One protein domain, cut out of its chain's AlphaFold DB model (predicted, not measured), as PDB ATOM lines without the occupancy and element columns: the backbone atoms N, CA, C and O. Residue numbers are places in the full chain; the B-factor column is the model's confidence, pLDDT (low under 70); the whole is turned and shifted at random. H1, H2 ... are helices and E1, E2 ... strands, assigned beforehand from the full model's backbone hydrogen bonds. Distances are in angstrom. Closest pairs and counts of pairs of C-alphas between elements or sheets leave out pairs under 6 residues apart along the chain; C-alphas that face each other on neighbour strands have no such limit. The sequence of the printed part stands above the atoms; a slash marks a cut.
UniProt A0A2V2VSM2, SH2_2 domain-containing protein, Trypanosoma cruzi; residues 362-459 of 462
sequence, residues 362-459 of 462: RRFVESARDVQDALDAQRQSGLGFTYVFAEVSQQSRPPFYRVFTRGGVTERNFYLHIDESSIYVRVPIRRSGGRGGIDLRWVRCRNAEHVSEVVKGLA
ATOM      1  N   ARG A 362     120.982 143.666  71.208       88.88
ATOM      2  CA  ARG A 362     121.578 143.255  69.913       88.88
ATOM      3  C   ARG A 362     121.373 141.786  69.498       88.88
ATOM      4  O   ARG A 362     121.699 141.411  68.383       88.88
ATOM      5  N   ARG A 363     120.940 140.934  70.432       89.19
ATOM      6  CA  ARG A 363     120.655 139.497  70.228       89.19
ATOM      7  C   ARG A 363     119.183 139.155  70.473       89.19
ATOM      8  O   ARG A 363     118.885 138.059  70.941       89.19
ATOM      9  N   PHE A 364     118.293 140.124  70.290       90.62
ATOM     10  CA  PHE A 364     116.854 139.926  70.371       90.62
ATOM     11  C   PHE A 364     116.292 139.478  69.020       90.62
ATOM     12  O   PHE A 364     116.721 139.960  67.977       90.62
ATOM     13  N   VAL A 365     115.333 138.556  69.061       89.19
ATOM     14  CA  VAL A 365     114.606 138.031  67.906       89.19
ATOM     15  C   VAL A 365     113.109 138.078  68.209       89.19
ATOM     16  O   VAL A 365     112.665 137.722  69.301       89.19
ATOM     17  N   GLU A 366     112.313 138.523  67.240       82.81
ATOM     18  CA  GLU A 366     110.876 138.755  67.432       82.81
ATOM     19  C   GLU A 366     110.047 137.468  67.457       82.81
ATOM     20  O   GLU A 366     108.998 137.414  68.097       82.81
ATOM     21  N   SER A 367     110.517 136.421  66.783       80.88
ATOM     22  CA  SER A 367     109.815 135.150  66.645       80.88
ATOM     23  C   SER A 367     110.655 133.997  67.180       80.88
ATOM     24  O   SER A 367     111.839 133.866  66.885       80.88
ATOM     25  N   ALA A 368     110.012 133.080  67.907       79.25
ATOM     26  CA  ALA A 368     110.644 131.837  68.343       79.25
ATOM     27  C   ALA A 368     111.149 130.962  67.174       79.25
ATOM     28  O   ALA A 368     111.969 130.077  67.400       79.25
ATOM     29  N   ARG A 369     110.660 131.191  65.945       82.50
ATOM     30  CA  ARG A 369     111.070 130.445  64.744       82.50
ATOM     31  C   ARG A 369     112.490 130.797  64.302       82.50
ATOM     32  O   ARG A 369     113.243 129.894  63.964       82.50
ATOM     33  N   ASP A 370     112.878 132.062  64.422       85.06
ATOM     34  CA  ASP A 370     114.160 132.552  63.896       85.06
ATOM     35  C   ASP A 370     115.287 132.422  64.941       85.06
ATOM     36  O   ASP A 370     116.441 132.780  64.708       85.06
ATOM     37  N   VAL A 371     114.965 131.884  66.125       85.31
ATOM     38  CA  VAL A 371     115.928 131.619  67.203       85.31
ATOM     39  C   VAL A 371     117.019 130.661  66.742       85.31
ATOM     40  O   VAL A 371     118.185 130.868  67.074       85.31
ATOM     41  N   GLN A 372     116.650 129.621  65.992       84.94
ATOM     42  CA  GLN A 372     117.592 128.607  65.532       84.94
ATOM     43  C   GLN A 372     118.634 129.215  64.590       84.94
ATOM     44  O   GLN A 372     119.833 129.095  64.849       84.94
ATOM     45  N   ASP A 373     118.164 129.951  63.585       86.38
ATOM     46  CA  ASP A 373     118.999 130.625  62.591       86.38
ATOM     47  C   ASP A 373     119.918 131.661  63.252       86.38
ATOM     48  O   ASP A 373     121.112 131.735  62.957       86.38
ATOM     49  N   ALA A 374     119.394 132.417  64.223       85.94
ATOM     50  CA  ALA A 374     120.175 133.392  64.976       85.94
ATOM     51  C   ALA A 374     121.264 132.744  65.851       85.94
ATOM     52  O   ALA A 374     122.350 133.312  66.003       85.94
ATOM     53  N   LEU A 375     121.009 131.568  66.433       85.56
ATOM     54  CA  LEU A 375     122.024 130.812  67.172       85.56
ATOM     55  C   LEU A 375     123.089 130.232  66.225       85.56
ATOM     56  O   LEU A 375     124.280 130.286  66.541       85.56
ATOM     57  N   ASP A 376     122.687 129.734  65.054       85.06
ATOM     58  CA  ASP A 376     123.599 129.150  64.067       85.06
ATOM     59  C   ASP A 376     124.499 130.203  63.403       85.06
ATOM     60  O   ASP A 376     125.713 129.998  63.313       85.06
ATOM     61  N   ALA A 377     123.968 131.382  63.071       85.00
ATOM     62  CA  ALA A 377     124.758 132.510  62.571       85.00
ATOM     63  C   ALA A 377     125.841 132.956  63.575       85.00
ATOM     64  O   ALA A 377     126.988 133.240  63.212       85.00
ATOM     65  N   GLN A 378     125.515 132.966  64.873       83.31
ATOM     66  CA  GLN A 378     126.484 133.300  65.922       83.31
ATOM     67  C   GLN A 378     127.574 132.235  66.079       83.31
ATOM     68  O   GLN A 378     128.719 132.572  66.389       83.31
ATOM     69  N   ARG A 379     127.233 130.961  65.859       80.31
ATOM     70  CA  ARG A 379     128.187 129.850  65.903       80.31
ATOM     71  C   ARG A 379     129.152 129.905  64.721       80.31
ATOM     72  O   ARG A 379     130.353 129.743  64.919       80.31
ATOM     73  N   GLN A 380     128.643 130.181  63.520       75.94
ATOM     74  CA  GLN A 380     129.457 130.372  62.313       75.94
ATOM     75  C   GLN A 380     130.425 131.556  62.455       75.94
ATOM     76  O   GLN A 380     131.536 131.511  61.940       75.94
ATOM     77  N   SER A 381     130.049 132.569  63.242       74.25
ATOM     78  CA  SER A 381     130.891 133.729  63.567       74.25
ATOM     79  C   SER A 381     132.017 133.439  64.585       74.25
ATOM     80  O   SER A 381     132.693 134.366  65.027       74.25
ATOM     81  N   GLY A 382     132.220 132.181  65.002       65.38
ATOM     82  CA  GLY A 382     133.356 131.761  65.837       65.38
ATOM     83  C   GLY A 382     133.169 131.893  67.356       65.38
ATOM     84  O   GLY A 382     134.119 131.696  68.112       65.38
ATOM     85  N   LEU A 383     131.963 132.203  67.847       63.16
ATOM     86  CA  LEU A 383     131.678 132.270  69.285       63.16
ATOM     87  C   LEU A 383     131.284 130.883  69.823       63.16
ATOM     88  O   LEU A 383     130.224 130.359  69.490       63.16
ATOM     89  N   GLY A 384     132.100 130.298  70.708       69.69
ATOM     90  CA  GLY A 384     131.835 128.977  71.310       69.69
ATOM     91  C   GLY A 384     130.585 128.900  72.208       69.69
ATOM     92  O   GLY A 384     130.097 127.807  72.496       69.69
ATOM     93  N   PHE A 385     130.043 130.049  72.625       81.50
ATOM     94  CA  PHE A 385     128.780 130.161  73.353       81.50
ATOM     95  C   PHE A 385     127.876 131.203  72.696       81.50
ATOM     96  O   PHE A 385     128.268 132.360  72.516       81.50
ATOM     97  N   THR A 386     126.649 130.800  72.382       86.94
ATOM     98  CA  THR A 386     125.667 131.633  71.682       86.94
ATOM     99  C   THR A 386     124.410 131.780  72.528       86.94
ATOM    100  O   THR A 386     124.034 130.874  73.277       86.94
ATOM    101  N   TYR A 387     123.787 132.955  72.458       90.31
ATOM    102  CA  TYR A 387     122.555 133.236  73.187       90.31
ATOM    103  C   TYR A 387     121.671 134.213  72.422       90.31
ATOM    104  O   TYR A 387     122.164 135.095  71.710       90.31
ATOM    105  N   VAL A 388     120.364 134.055  72.594       91.62
ATOM    106  CA  VAL A 388     119.332 134.845  71.921       91.62
ATOM    107  C   VAL A 388     118.172 135.085  72.883       91.62
ATOM    108  O   VAL A 388     117.746 134.176  73.596       91.62
ATOM    109  N   PHE A 389     117.659 136.312  72.907       91.19
ATOM    110  CA  PHE A 389     116.389 136.643  73.551       91.19
ATOM    111  C   PHE A 389     115.269 136.505  72.527       91.19
ATOM    112  O   PHE A 389     115.413 137.017  71.421       91.19
ATOM    113  N   ALA A 390     114.155 135.875  72.889       88.88
ATOM    114  CA  ALA A 390     113.006 135.801  71.995       88.88
ATOM    115  C   ALA A 390     111.666 135.931  72.715       88.88
ATOM    116  O   ALA A 390     111.506 135.542  73.879       88.88
ATOM    117  N   GLU A 391     110.700 136.479  71.982       87.00
ATOM    118  CA  GLU A 391     109.287 136.479  72.339       87.00
ATOM    119  C   GLU A 391     108.658 135.136  71.925       87.00
ATOM    120  O   GLU A 391     108.737 134.714  70.771       87.00
ATOM    121  N   VAL A 392     108.043 134.429  72.879       80.25
ATOM    122  CA  VAL A 392     107.417 133.123  72.639       80.25
ATOM    123  C   VAL A 392     105.903 133.257  72.746       80.25
ATOM    124  O   VAL A 392     105.364 133.558  73.808       80.25
ATOM    125  N   SER A 393     105.206 132.952  71.653       60.78
ATOM    126  CA  SER A 393     103.758 133.121  71.476       60.78
ATOM    127  C   SER A 393     102.876 132.139  72.270       60.78
ATOM    128  O   SER A 393     101.726 131.909  71.895       60.78
ATOM    129  N   GLN A 394     103.379 131.502  73.333       54.75
ATOM    130  CA  GLN A 394     102.593 130.520  74.085       54.75
ATOM    131  C   GLN A 394     101.473 131.221  74.873       54.75
ATOM    132  O   GLN A 394     101.700 131.839  75.910       54.75
ATOM    133  N   GLN A 395     100.245 131.091  74.362       46.25
ATOM    134  CA  GLN A 395      99.025 131.751  74.845       46.25
ATOM    135  C   GLN A 395      98.571 131.323  76.252       46.25
ATOM    136  O   GLN A 395      97.730 131.999  76.843       46.25
ATOM    137  N   SER A 396      99.075 130.216  76.809       41.66
ATOM    138  CA  SER A 396      98.431 129.608  77.978       41.66
ATOM    139  C   SER A 396      98.956 130.089  79.332       41.66
ATOM    140  O   SER A 396      98.151 130.171  80.262       41.66
ATOM    141  N   ARG A 397     100.249 130.427  79.497       53.06
ATOM    142  CA  ARG A 397     100.790 130.910  80.785       53.06
ATOM    143  C   ARG A 397     102.024 131.809  80.618       53.06
ATOM    144  O   ARG A 397     102.917 131.443  79.859       53.06
ATOM    145  N   PRO A 398     102.130 132.921  81.378       58.91
ATOM    146  CA  PRO A 398     103.408 133.605  81.547       58.91
ATOM    147  C   PRO A 398     104.467 132.614  82.059       58.91
ATOM    148  O   PRO A 398     104.128 131.728  82.856       58.91
ATOM    149  N   PRO A 399     105.733 132.759  81.634       61.59
ATOM    150  CA  PRO A 399     106.306 133.962  81.021       61.59
ATOM    151  C   PRO A 399     106.525 133.912  79.498       61.59
ATOM    152  O   PRO A 399     106.764 132.858  78.906       61.59
ATOM    153  N   PHE A 400     106.486 135.106  78.899       75.88
ATOM    154  CA  PHE A 400     106.437 135.347  77.450       75.88
ATOM    155  C   PHE A 400     107.816 135.516  76.803       75.88
ATOM    156  O   PHE A 400     108.021 135.095  75.669       75.88
ATOM    157  N   TYR A 401     108.772 136.098  77.527       86.19
ATOM    158  CA  TYR A 401     110.148 136.235  77.059       86.19
ATOM    159  C   TYR A 401     110.997 135.060  77.541       86.19
ATOM    160  O   TYR A 401     110.883 134.613  78.689       86.19
ATOM    161  N   ARG A 402     111.863 134.560  76.659       89.00
ATOM    162  CA  ARG A 402     112.818 133.493  76.974       89.00
ATOM    163  C   ARG A 402     114.206 133.832  76.463       89.00
ATOM    164  O   ARG A 402     114.358 134.546  75.475       89.00
ATOM    165  N   VAL A 403     115.206 133.279  77.138       89.88
ATOM    166  CA  VAL A 403     116.595 133.279  76.673       89.88
ATOM    167  C   VAL A 403     116.943 131.879  76.232       89.88
ATOM    168  O   VAL A 403     116.840 130.943  77.023       89.88
ATOM    169  N   PHE A 404     117.358 131.749  74.986       89.00
ATOM    170  CA  PHE A 404     117.887 130.520  74.429       89.00
ATOM    171  C   PHE A 404     119.400 130.596  74.434       89.00
ATOM    172  O   PHE A 404     119.980 131.640  74.140       89.00
ATOM    173  N   THR A 405     120.036 129.488  74.776       88.69
ATOM    174  CA  THR A 405     121.488 129.360  74.762       88.69
ATOM    175  C   THR A 405     121.902 128.083  74.092       88.69
ATOM    176  O   THR A 405     121.286 127.048  74.353       88.69
ATOM    177  N   ARG A 406     123.009 128.138  73.361       85.44
ATOM    178  CA  ARG A 406     123.690 126.959  72.841       85.44
ATOM    179  C   ARG A 406     125.167 127.024  73.220       85.44
ATOM    180  O   ARG A 406     125.876 127.969  72.867       85.44
ATOM    181  N   GLY A 407     125.602 126.015  73.969       79.50
ATOM    182  CA  GLY A 407     126.997 125.772  74.331       79.50
ATOM    183  C   GLY A 407     127.389 124.364  73.894       79.50
ATOM    184  O   GLY A 407     126.835 123.380  74.397       79.50
ATOM    185  N   GLY A 408     128.303 124.263  72.927       75.56
ATOM    186  CA  GLY A 408     128.641 122.990  72.284       75.56
ATOM    187  C   GLY A 408     127.418 122.353  71.609       75.56
ATOM    188  O   GLY A 408     126.836 122.944  70.703       75.56
ATOM    189  N   VAL A 409     127.030 121.160  72.069       69.88
ATOM    190  CA  VAL A 409     125.854 120.401  71.584       69.88
ATOM    191  C   VAL A 409     124.606 120.663  72.444       69.88
ATOM    192  O   VAL A 409     123.506 120.249  72.099       69.88
ATOM    193  N   THR A 410     124.752 121.345  73.585       78.50
ATOM    194  CA  THR A 410     123.650 121.517  74.540       78.50
ATOM    195  C   THR A 410     122.902 122.819  74.321       78.50
ATOM    196  O   THR A 410     123.490 123.904  74.333       78.50
ATOM    197  N   GLU A 411     121.586 122.701  74.190       82.62
ATOM    198  CA  GLU A 411     120.664 123.825  74.122       82.62
ATOM    199  C   GLU A 411     119.844 123.918  75.397       82.62
ATOM    200  O   GLU A 411     119.370 122.917  75.937       82.62
ATOM    201  N   ARG A 412     119.684 125.139  75.901       84.56
ATOM    202  CA  ARG A 412     118.864 125.415  77.082       84.56
ATOM    203  C   ARG A 412     118.000 126.631  76.827       84.56
ATOM    204  O   ARG A 412     118.405 127.553  76.120       84.56
ATOM    205  N   ASN A 413     116.818 126.628  77.430       87.81
ATOM    206  CA  ASN A 413     115.948 127.789  77.474       87.81
ATOM    207  C   ASN A 413     115.701 128.206  78.927       87.81
ATOM    208  O   ASN A 413     115.566 127.376  79.826       87.81
ATOM    209  N   PHE A 414     115.666 129.514  79.151       87.50
ATOM    210  CA  PHE A 414     115.427 130.111  80.455       87.50
ATOM    211  C   PHE A 414     114.247 131.068  80.365       87.50
ATOM    212  O   PHE A 414     114.130 131.866  79.435       87.50
ATOM    213  N   TYR A 415     113.359 130.968  81.344       87.88
ATOM    214  CA  TYR A 415     112.151 131.774  81.444       87.88
ATOM    215  C   TYR A 415     112.469 133.130  82.074       87.88
ATOM    216  O   TYR A 415     113.165 133.167  83.090       87.88
ATOM    217  N   LEU A 416     111.939 134.214  81.496       87.06
ATOM    218  CA  LEU A 416     112.101 135.572  82.017       87.06
ATOM    219  C   LEU A 416     110.806 136.097  82.630       87.06
ATOM    220  O   LEU A 416     109.788 136.199  81.951       87.06
ATOM    221  N   HIS A 417     110.858 136.487  83.896       87.00
ATOM    222  CA  HIS A 417     109.810 137.275  84.545       87.00
ATOM    223  C   HIS A 417     110.313 138.701  84.734       87.00
ATOM    224  O   HIS A 417     111.481 138.898  85.049       87.00
ATOM    225  N   ILE A 418     109.464 139.692  84.503       87.31
ATOM    226  CA  ILE A 418     109.852 141.105  84.518       87.31
ATOM    227  C   ILE A 418     108.917 141.800  85.500       87.31
ATOM    228  O   ILE A 418     107.702 141.706  85.332       87.31
ATOM    229  N   ASP A 419     109.482 142.440  86.520       85.50
ATOM    230  CA  ASP A 419     108.751 143.307  87.448       85.50
ATOM    231  C   ASP A 419     109.074 144.787  87.148       85.50
ATOM    232  O   ASP A 419     109.582 145.115  86.074       85.50
ATOM    233  N   GLU A 420     108.762 145.699  88.065       87.69
ATOM    234  CA  GLU A 420     109.053 147.127  87.918       87.69
ATOM    235  C   GLU A 420     110.541 147.485  88.052       87.69
ATOM    236  O   GLU A 420     110.960 148.566  87.644       87.69
ATOM    237  N   SER A 421     111.354 146.610  88.645       87.56
ATOM    238  CA  SER A 421     112.711 146.933  89.095       87.56
ATOM    239  C   SER A 421     113.809 146.088  88.449       87.56
ATOM    240  O   SER A 421     114.973 146.484  88.440       87.56
ATOM    241  N   SER A 422     113.476 144.878  88.006       90.44
ATOM    242  CA  SER A 422     114.404 143.781  87.762       90.44
ATOM    243  C   SER A 422     113.842 142.760  86.771       90.44
ATOM    244  O   SER A 422     112.638 142.560  86.612       90.44
ATOM    245  N   ILE A 423     114.754 142.032  86.134       89.94
ATOM    246  CA  ILE A 423     114.443 140.889  85.278       89.94
ATOM    247  C   ILE A 423     114.856 139.622  86.023       89.94
ATOM    248  O   ILE A 423     116.016 139.455  86.385       89.94
ATOM    249  N   TYR A 424     113.927 138.709  86.252       88.44
ATOM    250  CA  TYR A 424     114.176 137.433  86.907       88.44
ATOM    251  C   TYR A 424     114.357 136.335  85.870       88.44
ATOM    252  O   TYR A 424     113.485 136.106  85.034       88.44
ATOM    253  N   VAL A 425     115.471 135.614  85.961       88.94
ATOM    254  CA  VAL A 425     115.788 134.480  85.085       88.94
ATOM    255  C   VAL A 425     115.624 133.196  85.877       88.94
ATOM    256  O   VAL A 425     116.217 133.046  86.946       88.94
ATOM    257  N   ARG A 426     114.838 132.248  85.366       87.56
ATOM    258  CA  ARG A 426     114.716 130.924  85.986       87.56
ATOM    259  C   ARG A 426     115.891 130.051  85.574       87.56
ATOM    260  O   ARG A 426     115.949 129.637  84.422       87.56
ATOM    261  N   VAL A 427     116.784 129.738  86.507       85.44
ATOM    262  CA  VAL A 427     118.018 128.989  86.249       85.44
ATOM    263  C   VAL A 427     118.114 127.716  87.104       85.44
ATOM    264  O   VAL A 427     117.654 127.700  88.248       85.44
ATOM    265  N   PRO A 428     118.700 126.632  86.569       81.06
ATOM    266  CA  PRO A 428     119.007 125.423  87.320       81.06
ATOM    267  C   PRO A 428     120.267 125.627  88.172       81.06
ATOM    268  O   PRO A 428     121.348 125.863  87.640       81.06
ATOM    269  N   ILE A 429     120.140 125.499  89.491       77.94
ATOM    270  CA  ILE A 429     121.242 125.563  90.455       77.94
ATOM    271  C   ILE A 429     121.444 124.167  91.051       77.94
ATOM    272  O   ILE A 429     120.502 123.532  91.530       77.94
ATOM    273  N   ARG A 430     122.684 123.666  91.018       67.81
ATOM    274  CA  ARG A 430     123.044 122.394  91.661       67.81
ATOM    275  C   ARG A 430     123.042 122.575  93.179       67.81
ATOM    276  O   ARG A 430     123.627 123.528  93.689       67.81
ATOM    277  N   ARG A 431     122.396 121.666  93.917       65.00
ATOM    278  CA  ARG A 431     122.459 121.675  95.385       65.00
ATOM    279  C   ARG A 431     123.891 121.395  95.842       65.00
ATOM    280  O   ARG A 431     124.456 120.365  95.496       65.00
ATOM    281  N   SER A 432     124.440 122.278  96.674       56.00
ATOM    282  CA  SER A 432     125.806 122.169  97.213       56.00
ATOM    283  C   SER A 432     125.993 121.042  98.246       56.00
ATOM    284  O   SER A 432     127.078 120.896  98.796       56.00
ATOM    285  N   GLY A 433     124.955 120.250  98.540       56.28
ATOM    286  CA  GLY A 433     124.984 119.202  99.562       56.28
ATOM    287  C   GLY A 433     124.646 117.828  98.995       56.28
ATOM    288  O   GLY A 433     123.493 117.420  99.086       56.28
ATOM    289  N   GLY A 434     125.639 117.144  98.413       52.69
ATOM    290  CA  GLY A 434     125.776 115.678  98.273       52.69
ATOM    291  C   GLY A 434     124.704 114.844  97.548       52.69
ATOM    292  O   GLY A 434     125.020 113.771  97.048       52.69
ATOM    293  N   ARG A 435     123.449 115.287  97.442       51.56
ATOM    294  CA  ARG A 435     122.384 114.622  96.681       51.56
ATOM    295  C   ARG A 435     122.177 115.396  95.390       51.56
ATOM    296  O   ARG A 435     121.720 116.537  95.431       51.56
ATOM    297  N   GLY A 436     122.533 114.780  94.263       54.34
ATOM    298  CA  GLY A 436     122.514 115.349  92.910       54.34
ATOM    299  C   GLY A 436     121.124 115.733  92.391       54.34
ATOM    300  O   GLY A 436     120.640 115.156  91.425       54.34
ATOM    301  N   GLY A 437     120.482 116.715  93.022       61.16
ATOM    302  CA  GLY A 437     119.248 117.343  92.568       61.16
ATOM    303  C   GLY A 437     119.520 118.724  91.971       61.16
ATOM    304  O   GLY A 437     120.244 119.533  92.557       61.16
ATOM    305  N   ILE A 438     118.925 118.993  90.809       71.75
ATOM    306  CA  ILE A 438     118.891 120.320  90.187       71.75
ATOM    307  C   ILE A 438     117.676 121.064  90.749       71.75
ATOM    308  O   ILE A 438     116.547 120.612  90.577       71.75
ATOM    309  N   ASP A 439     117.905 122.194  91.418       78.19
ATOM    310  CA  ASP A 439     116.843 123.076  91.909       78.19
ATOM    311  C   ASP A 439     116.658 124.249  90.939       78.19
ATOM    312  O   ASP A 439     117.634 124.848  90.491       78.19
ATOM    313  N   LEU A 440     115.419 124.584  90.583       80.62
ATOM    314  CA  LEU A 440     115.136 125.700  89.676       80.62
ATOM    315  C   LEU A 440     114.867 126.955  90.503       80.62
ATOM    316  O   LEU A 440     113.817 127.058  91.134       80.62
ATOM    317  N   ARG A 441     115.777 127.932  90.457       84.38
ATOM    318  CA  ARG A 441     115.645 129.196  91.193       84.38
ATOM    319  C   ARG A 441     115.541 130.394  90.265       84.38
ATOM    320  O   ARG A 441     116.082 130.399  89.164       84.38
ATOM    321  N   TRP A 442     114.845 131.422  90.732       85.62
ATOM    322  CA  TRP A 442     114.767 132.711  90.057       85.62
ATOM    323  C   TRP A 442     115.916 133.601  90.517       85.62
ATOM    324  O   TRP A 442     116.040 133.891  91.705       85.62
ATOM    325  N   VAL A 443     116.756 134.026  89.578       87.94
ATOM    326  CA  VAL A 443     117.885 134.926  89.834       87.94
ATOM    327  C   VAL A 443     117.528 136.324  89.354       87.94
ATOM    328  O   VAL A 443     117.133 136.515  88.205       87.94
ATOM    329  N   ARG A 444     117.667 137.297  90.256       91.25
ATOM    330  CA  ARG A 444     117.390 138.712  90.004       91.25
ATOM    331  C   ARG A 444     118.514 139.338  89.175       91.25
ATOM    332  O   ARG A 444     119.654 139.392  89.624       91.25
ATOM    333  N   CYS A 445     118.172 139.872  88.011       90.31
ATOM    334  CA  CYS A 445     119.063 140.598  87.110       90.31
ATOM    335  C   CYS A 445     118.598 142.056  86.978       90.31
ATOM    336  O   CYS A 445     117.411 142.352  87.084       90.31
ATOM    337  N   ARG A 446     119.536 142.980  86.747       90.19
ATOM    338  CA  ARG A 446     119.246 144.430  86.693       90.19
ATOM    339  C   ARG A 446     118.785 144.890  85.309       90.19
ATOM    340  O   ARG A 446     118.002 145.818  85.198       90.19
ATOM    341  N   ASN A 447     119.303 144.264  84.258       89.94
ATOM    342  CA  ASN A 447     119.047 144.610  82.862       89.94
ATOM    343  C   ASN A 447     119.285 143.379  81.966       89.94
ATOM    344  O   ASN A 447     119.719 142.327  82.446       89.94
ATOM    345  N   ALA A 448     119.005 143.511  80.666       89.12
ATOM    346  CA  ALA A 448     119.186 142.431  79.695       89.12
ATOM    347  C   ALA A 448     120.652 141.956  79.580       89.12
ATOM    348  O   ALA A 448     120.907 140.769  79.388       89.12
ATOM    349  N   GLU A 449     121.632 142.845  79.762       90.44
ATOM    350  CA  GLU A 449     123.054 142.474  79.708       90.44
ATOM    351  C   GLU A 449     123.466 141.598  80.896       90.44
ATOM    352  O   GLU A 449     124.105 140.565  80.698       90.44
ATOM    353  N   HIS A 450     123.012 141.925  82.108       90.56
ATOM    354  CA  HIS A 450     123.240 141.120  83.307       90.56
ATOM    355  C   HIS A 450     122.570 139.741  83.180       90.56
ATOM    356  O   HIS A 450     123.152 138.731  83.570       90.56
ATOM    357  N   VAL A 451     121.393 139.658  82.541       88.25
ATOM    358  CA  VAL A 451     120.803 138.357  82.169       88.25
ATOM    359  C   VAL A 451     121.764 137.568  81.278       88.25
ATOM    360  O   VAL A 451     121.977 136.378  81.506       88.25
ATOM    361  N   SER A 452     122.388 138.220  80.293       87.50
ATOM    362  CA  SER A 452     123.363 137.564  79.422       87.50
ATOM    363  C   SER A 452     124.591 137.058  80.181       87.50
ATOM    364  O   SER A 452     125.081 135.971  79.883       87.50
ATOM    365  N   GLU A 453     125.086 137.811  81.164       88.75
ATOM    366  CA  GLU A 453     126.237 137.436  81.990       88.75
ATOM    367  C   GLU A 453     125.933 136.221  82.862       88.75
ATOM    368  O   GLU A 453     126.703 135.261  82.858       88.75
ATOM    369  N   VAL A 454     124.779 136.220  83.539       87.88
ATOM    370  CA  VAL A 454     124.315 135.088  84.360       87.88
ATOM    371  C   VAL A 454     124.208 133.827  83.509       87.88
ATOM    372  O   VAL A 454     124.691 132.757  83.880       87.88
ATOM    373  N   VAL A 455     123.613 133.960  82.330       87.00
ATOM    374  CA  VAL A 455     123.378 132.851  81.413       87.00
ATOM    375  C   VAL A 455     124.684 132.326  80.791       87.00
ATOM    376  O   VAL A 455     124.856 131.114  80.671       87.00
ATOM    377  N   LYS A 456     125.647 133.205  80.475       84.69
ATOM    378  CA  LYS A 456     127.017 132.823  80.075       84.69
ATOM    379  C   LYS A 456     127.766 132.126  81.212       84.69
ATOM    380  O   LYS A 456     128.473 131.154  80.965       84.69
ATOM    381  N   GLY A 457     127.611 132.604  82.447       80.25
ATOM    382  CA  GLY A 457     128.227 132.018  83.638       80.25
ATOM    383  C   GLY A 457     127.794 130.571  83.870       80.25
ATOM    384  O   GLY A 457     128.623 129.730  84.191       80.25
ATOM    385  N   LEU A 458     126.524 130.250  83.604       75.56
ATOM    386  CA  LEU A 458     125.978 128.888  83.711       75.56
ATOM    387  C   LEU A 458     126.482 127.911  82.639       75.56
ATOM    388  O   LEU A 458     126.258 126.703  82.755       75.56
ATOM    389  N   ALA A 459     127.099 128.427  81.578       67.00
ATOM    390  CA  ALA A 459     127.646 127.639  80.482       67.00
ATOM    391  C   ALA A 459     129.164 127.455  80.563       67.00
ATOM    392  O   ALA A 459     129.709 126.617  79.845       67.00
TER     393      ALA A 459
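This is residues 362 to 459 of the 462 residues of the protein "SH2_2 domain-containing protein" of Trypanosoma cruzi (UniProt A0A2V2VSM2). A strongly twisted sheet of five strands, E1 to E5, curls round one helix, H2, while a second helix, H1, packs on the other face, along the edge strand E1. The strands follow one another across the sheet as a chain of hairpins, and H2 comes last, in the hollow of the sheet. The printed part has 98 residues, with two named helices and five named strands in the order H1, E1, E2, E3, E4, E5, H2; the sheet has the order E1, E2, E3, E4, E5, antiparallel throughout. The class is mixed, helices and strands; the whole is compact, with a radius of gyration of the C-alphas of 14.0 A and spans of 39 by 32 by 26 A.

Before the first helix, residues 364 to 365 pair in parallel with residues 389 to 390 of E1, residues 385 to 391. H1, residues 371 to 380, is on the sheet at a height of 8.3 A and runs along the strands, at 22 degrees to E1 on the local plane; the closest C-alphas of H1 and E1, Leu 375 and Thr 386, are 5.9 A apart. E1 forms a hairpin with E2, residues 401 to 407, with N 388 and O 404 at 2.9 A. E2 forms a hairpin with E3, residues 410 to 418, with N 405 and O 412 at 2.9 A. The pairing of E3 is staggered: it pairs with E2 over residues 410 to 416 and with E4, residues 423 to 430, over residues 416 to 418, with N 424 and O 417 at 2.7 A. E4 and E5, residues 438 to 445, form a hairpin, with N 427 and O 441 at 2.8 A. These strands make a meander, each the antiparallel neighbour of the one before. The sheet curls round H2, residues 448 to 457; the C-alphas of Cys 445 and Val 451, the closest of E5 and H2, are 5.7 A apart, and those of Phe 385 and Lys 456, the closest of E1 and H2, 7.4 A. With H1 and H2 on opposite faces there are three layers, and H1 and H2 are apart. Every O i to N i+4 pair is within hydrogen-bond range in H1 and H2.

H1 begins at C-alpha 371 (115.928, 131.619, 67.203) and is 14.4 A long. E1 and E5 are 20.5 A each, E2 20.0 A, E4 21.4 A and E3, the longest, 26.0 A, ending at C-alpha 418 (109.852, 141.105, 84.518). H2, 14.3 A, ends at C-alpha 457 (128.227, 132.018, 83.638).

The C-alphas of Glu 366 and Gly 434, the two farthest apart, are 41.3 A from each other. The printed part has no cut and no long link. The mean pLDDT of the printed part is 80.0; residues 382 to 384, 393 to 399, 409, 430 to 437 and 459 are under 70.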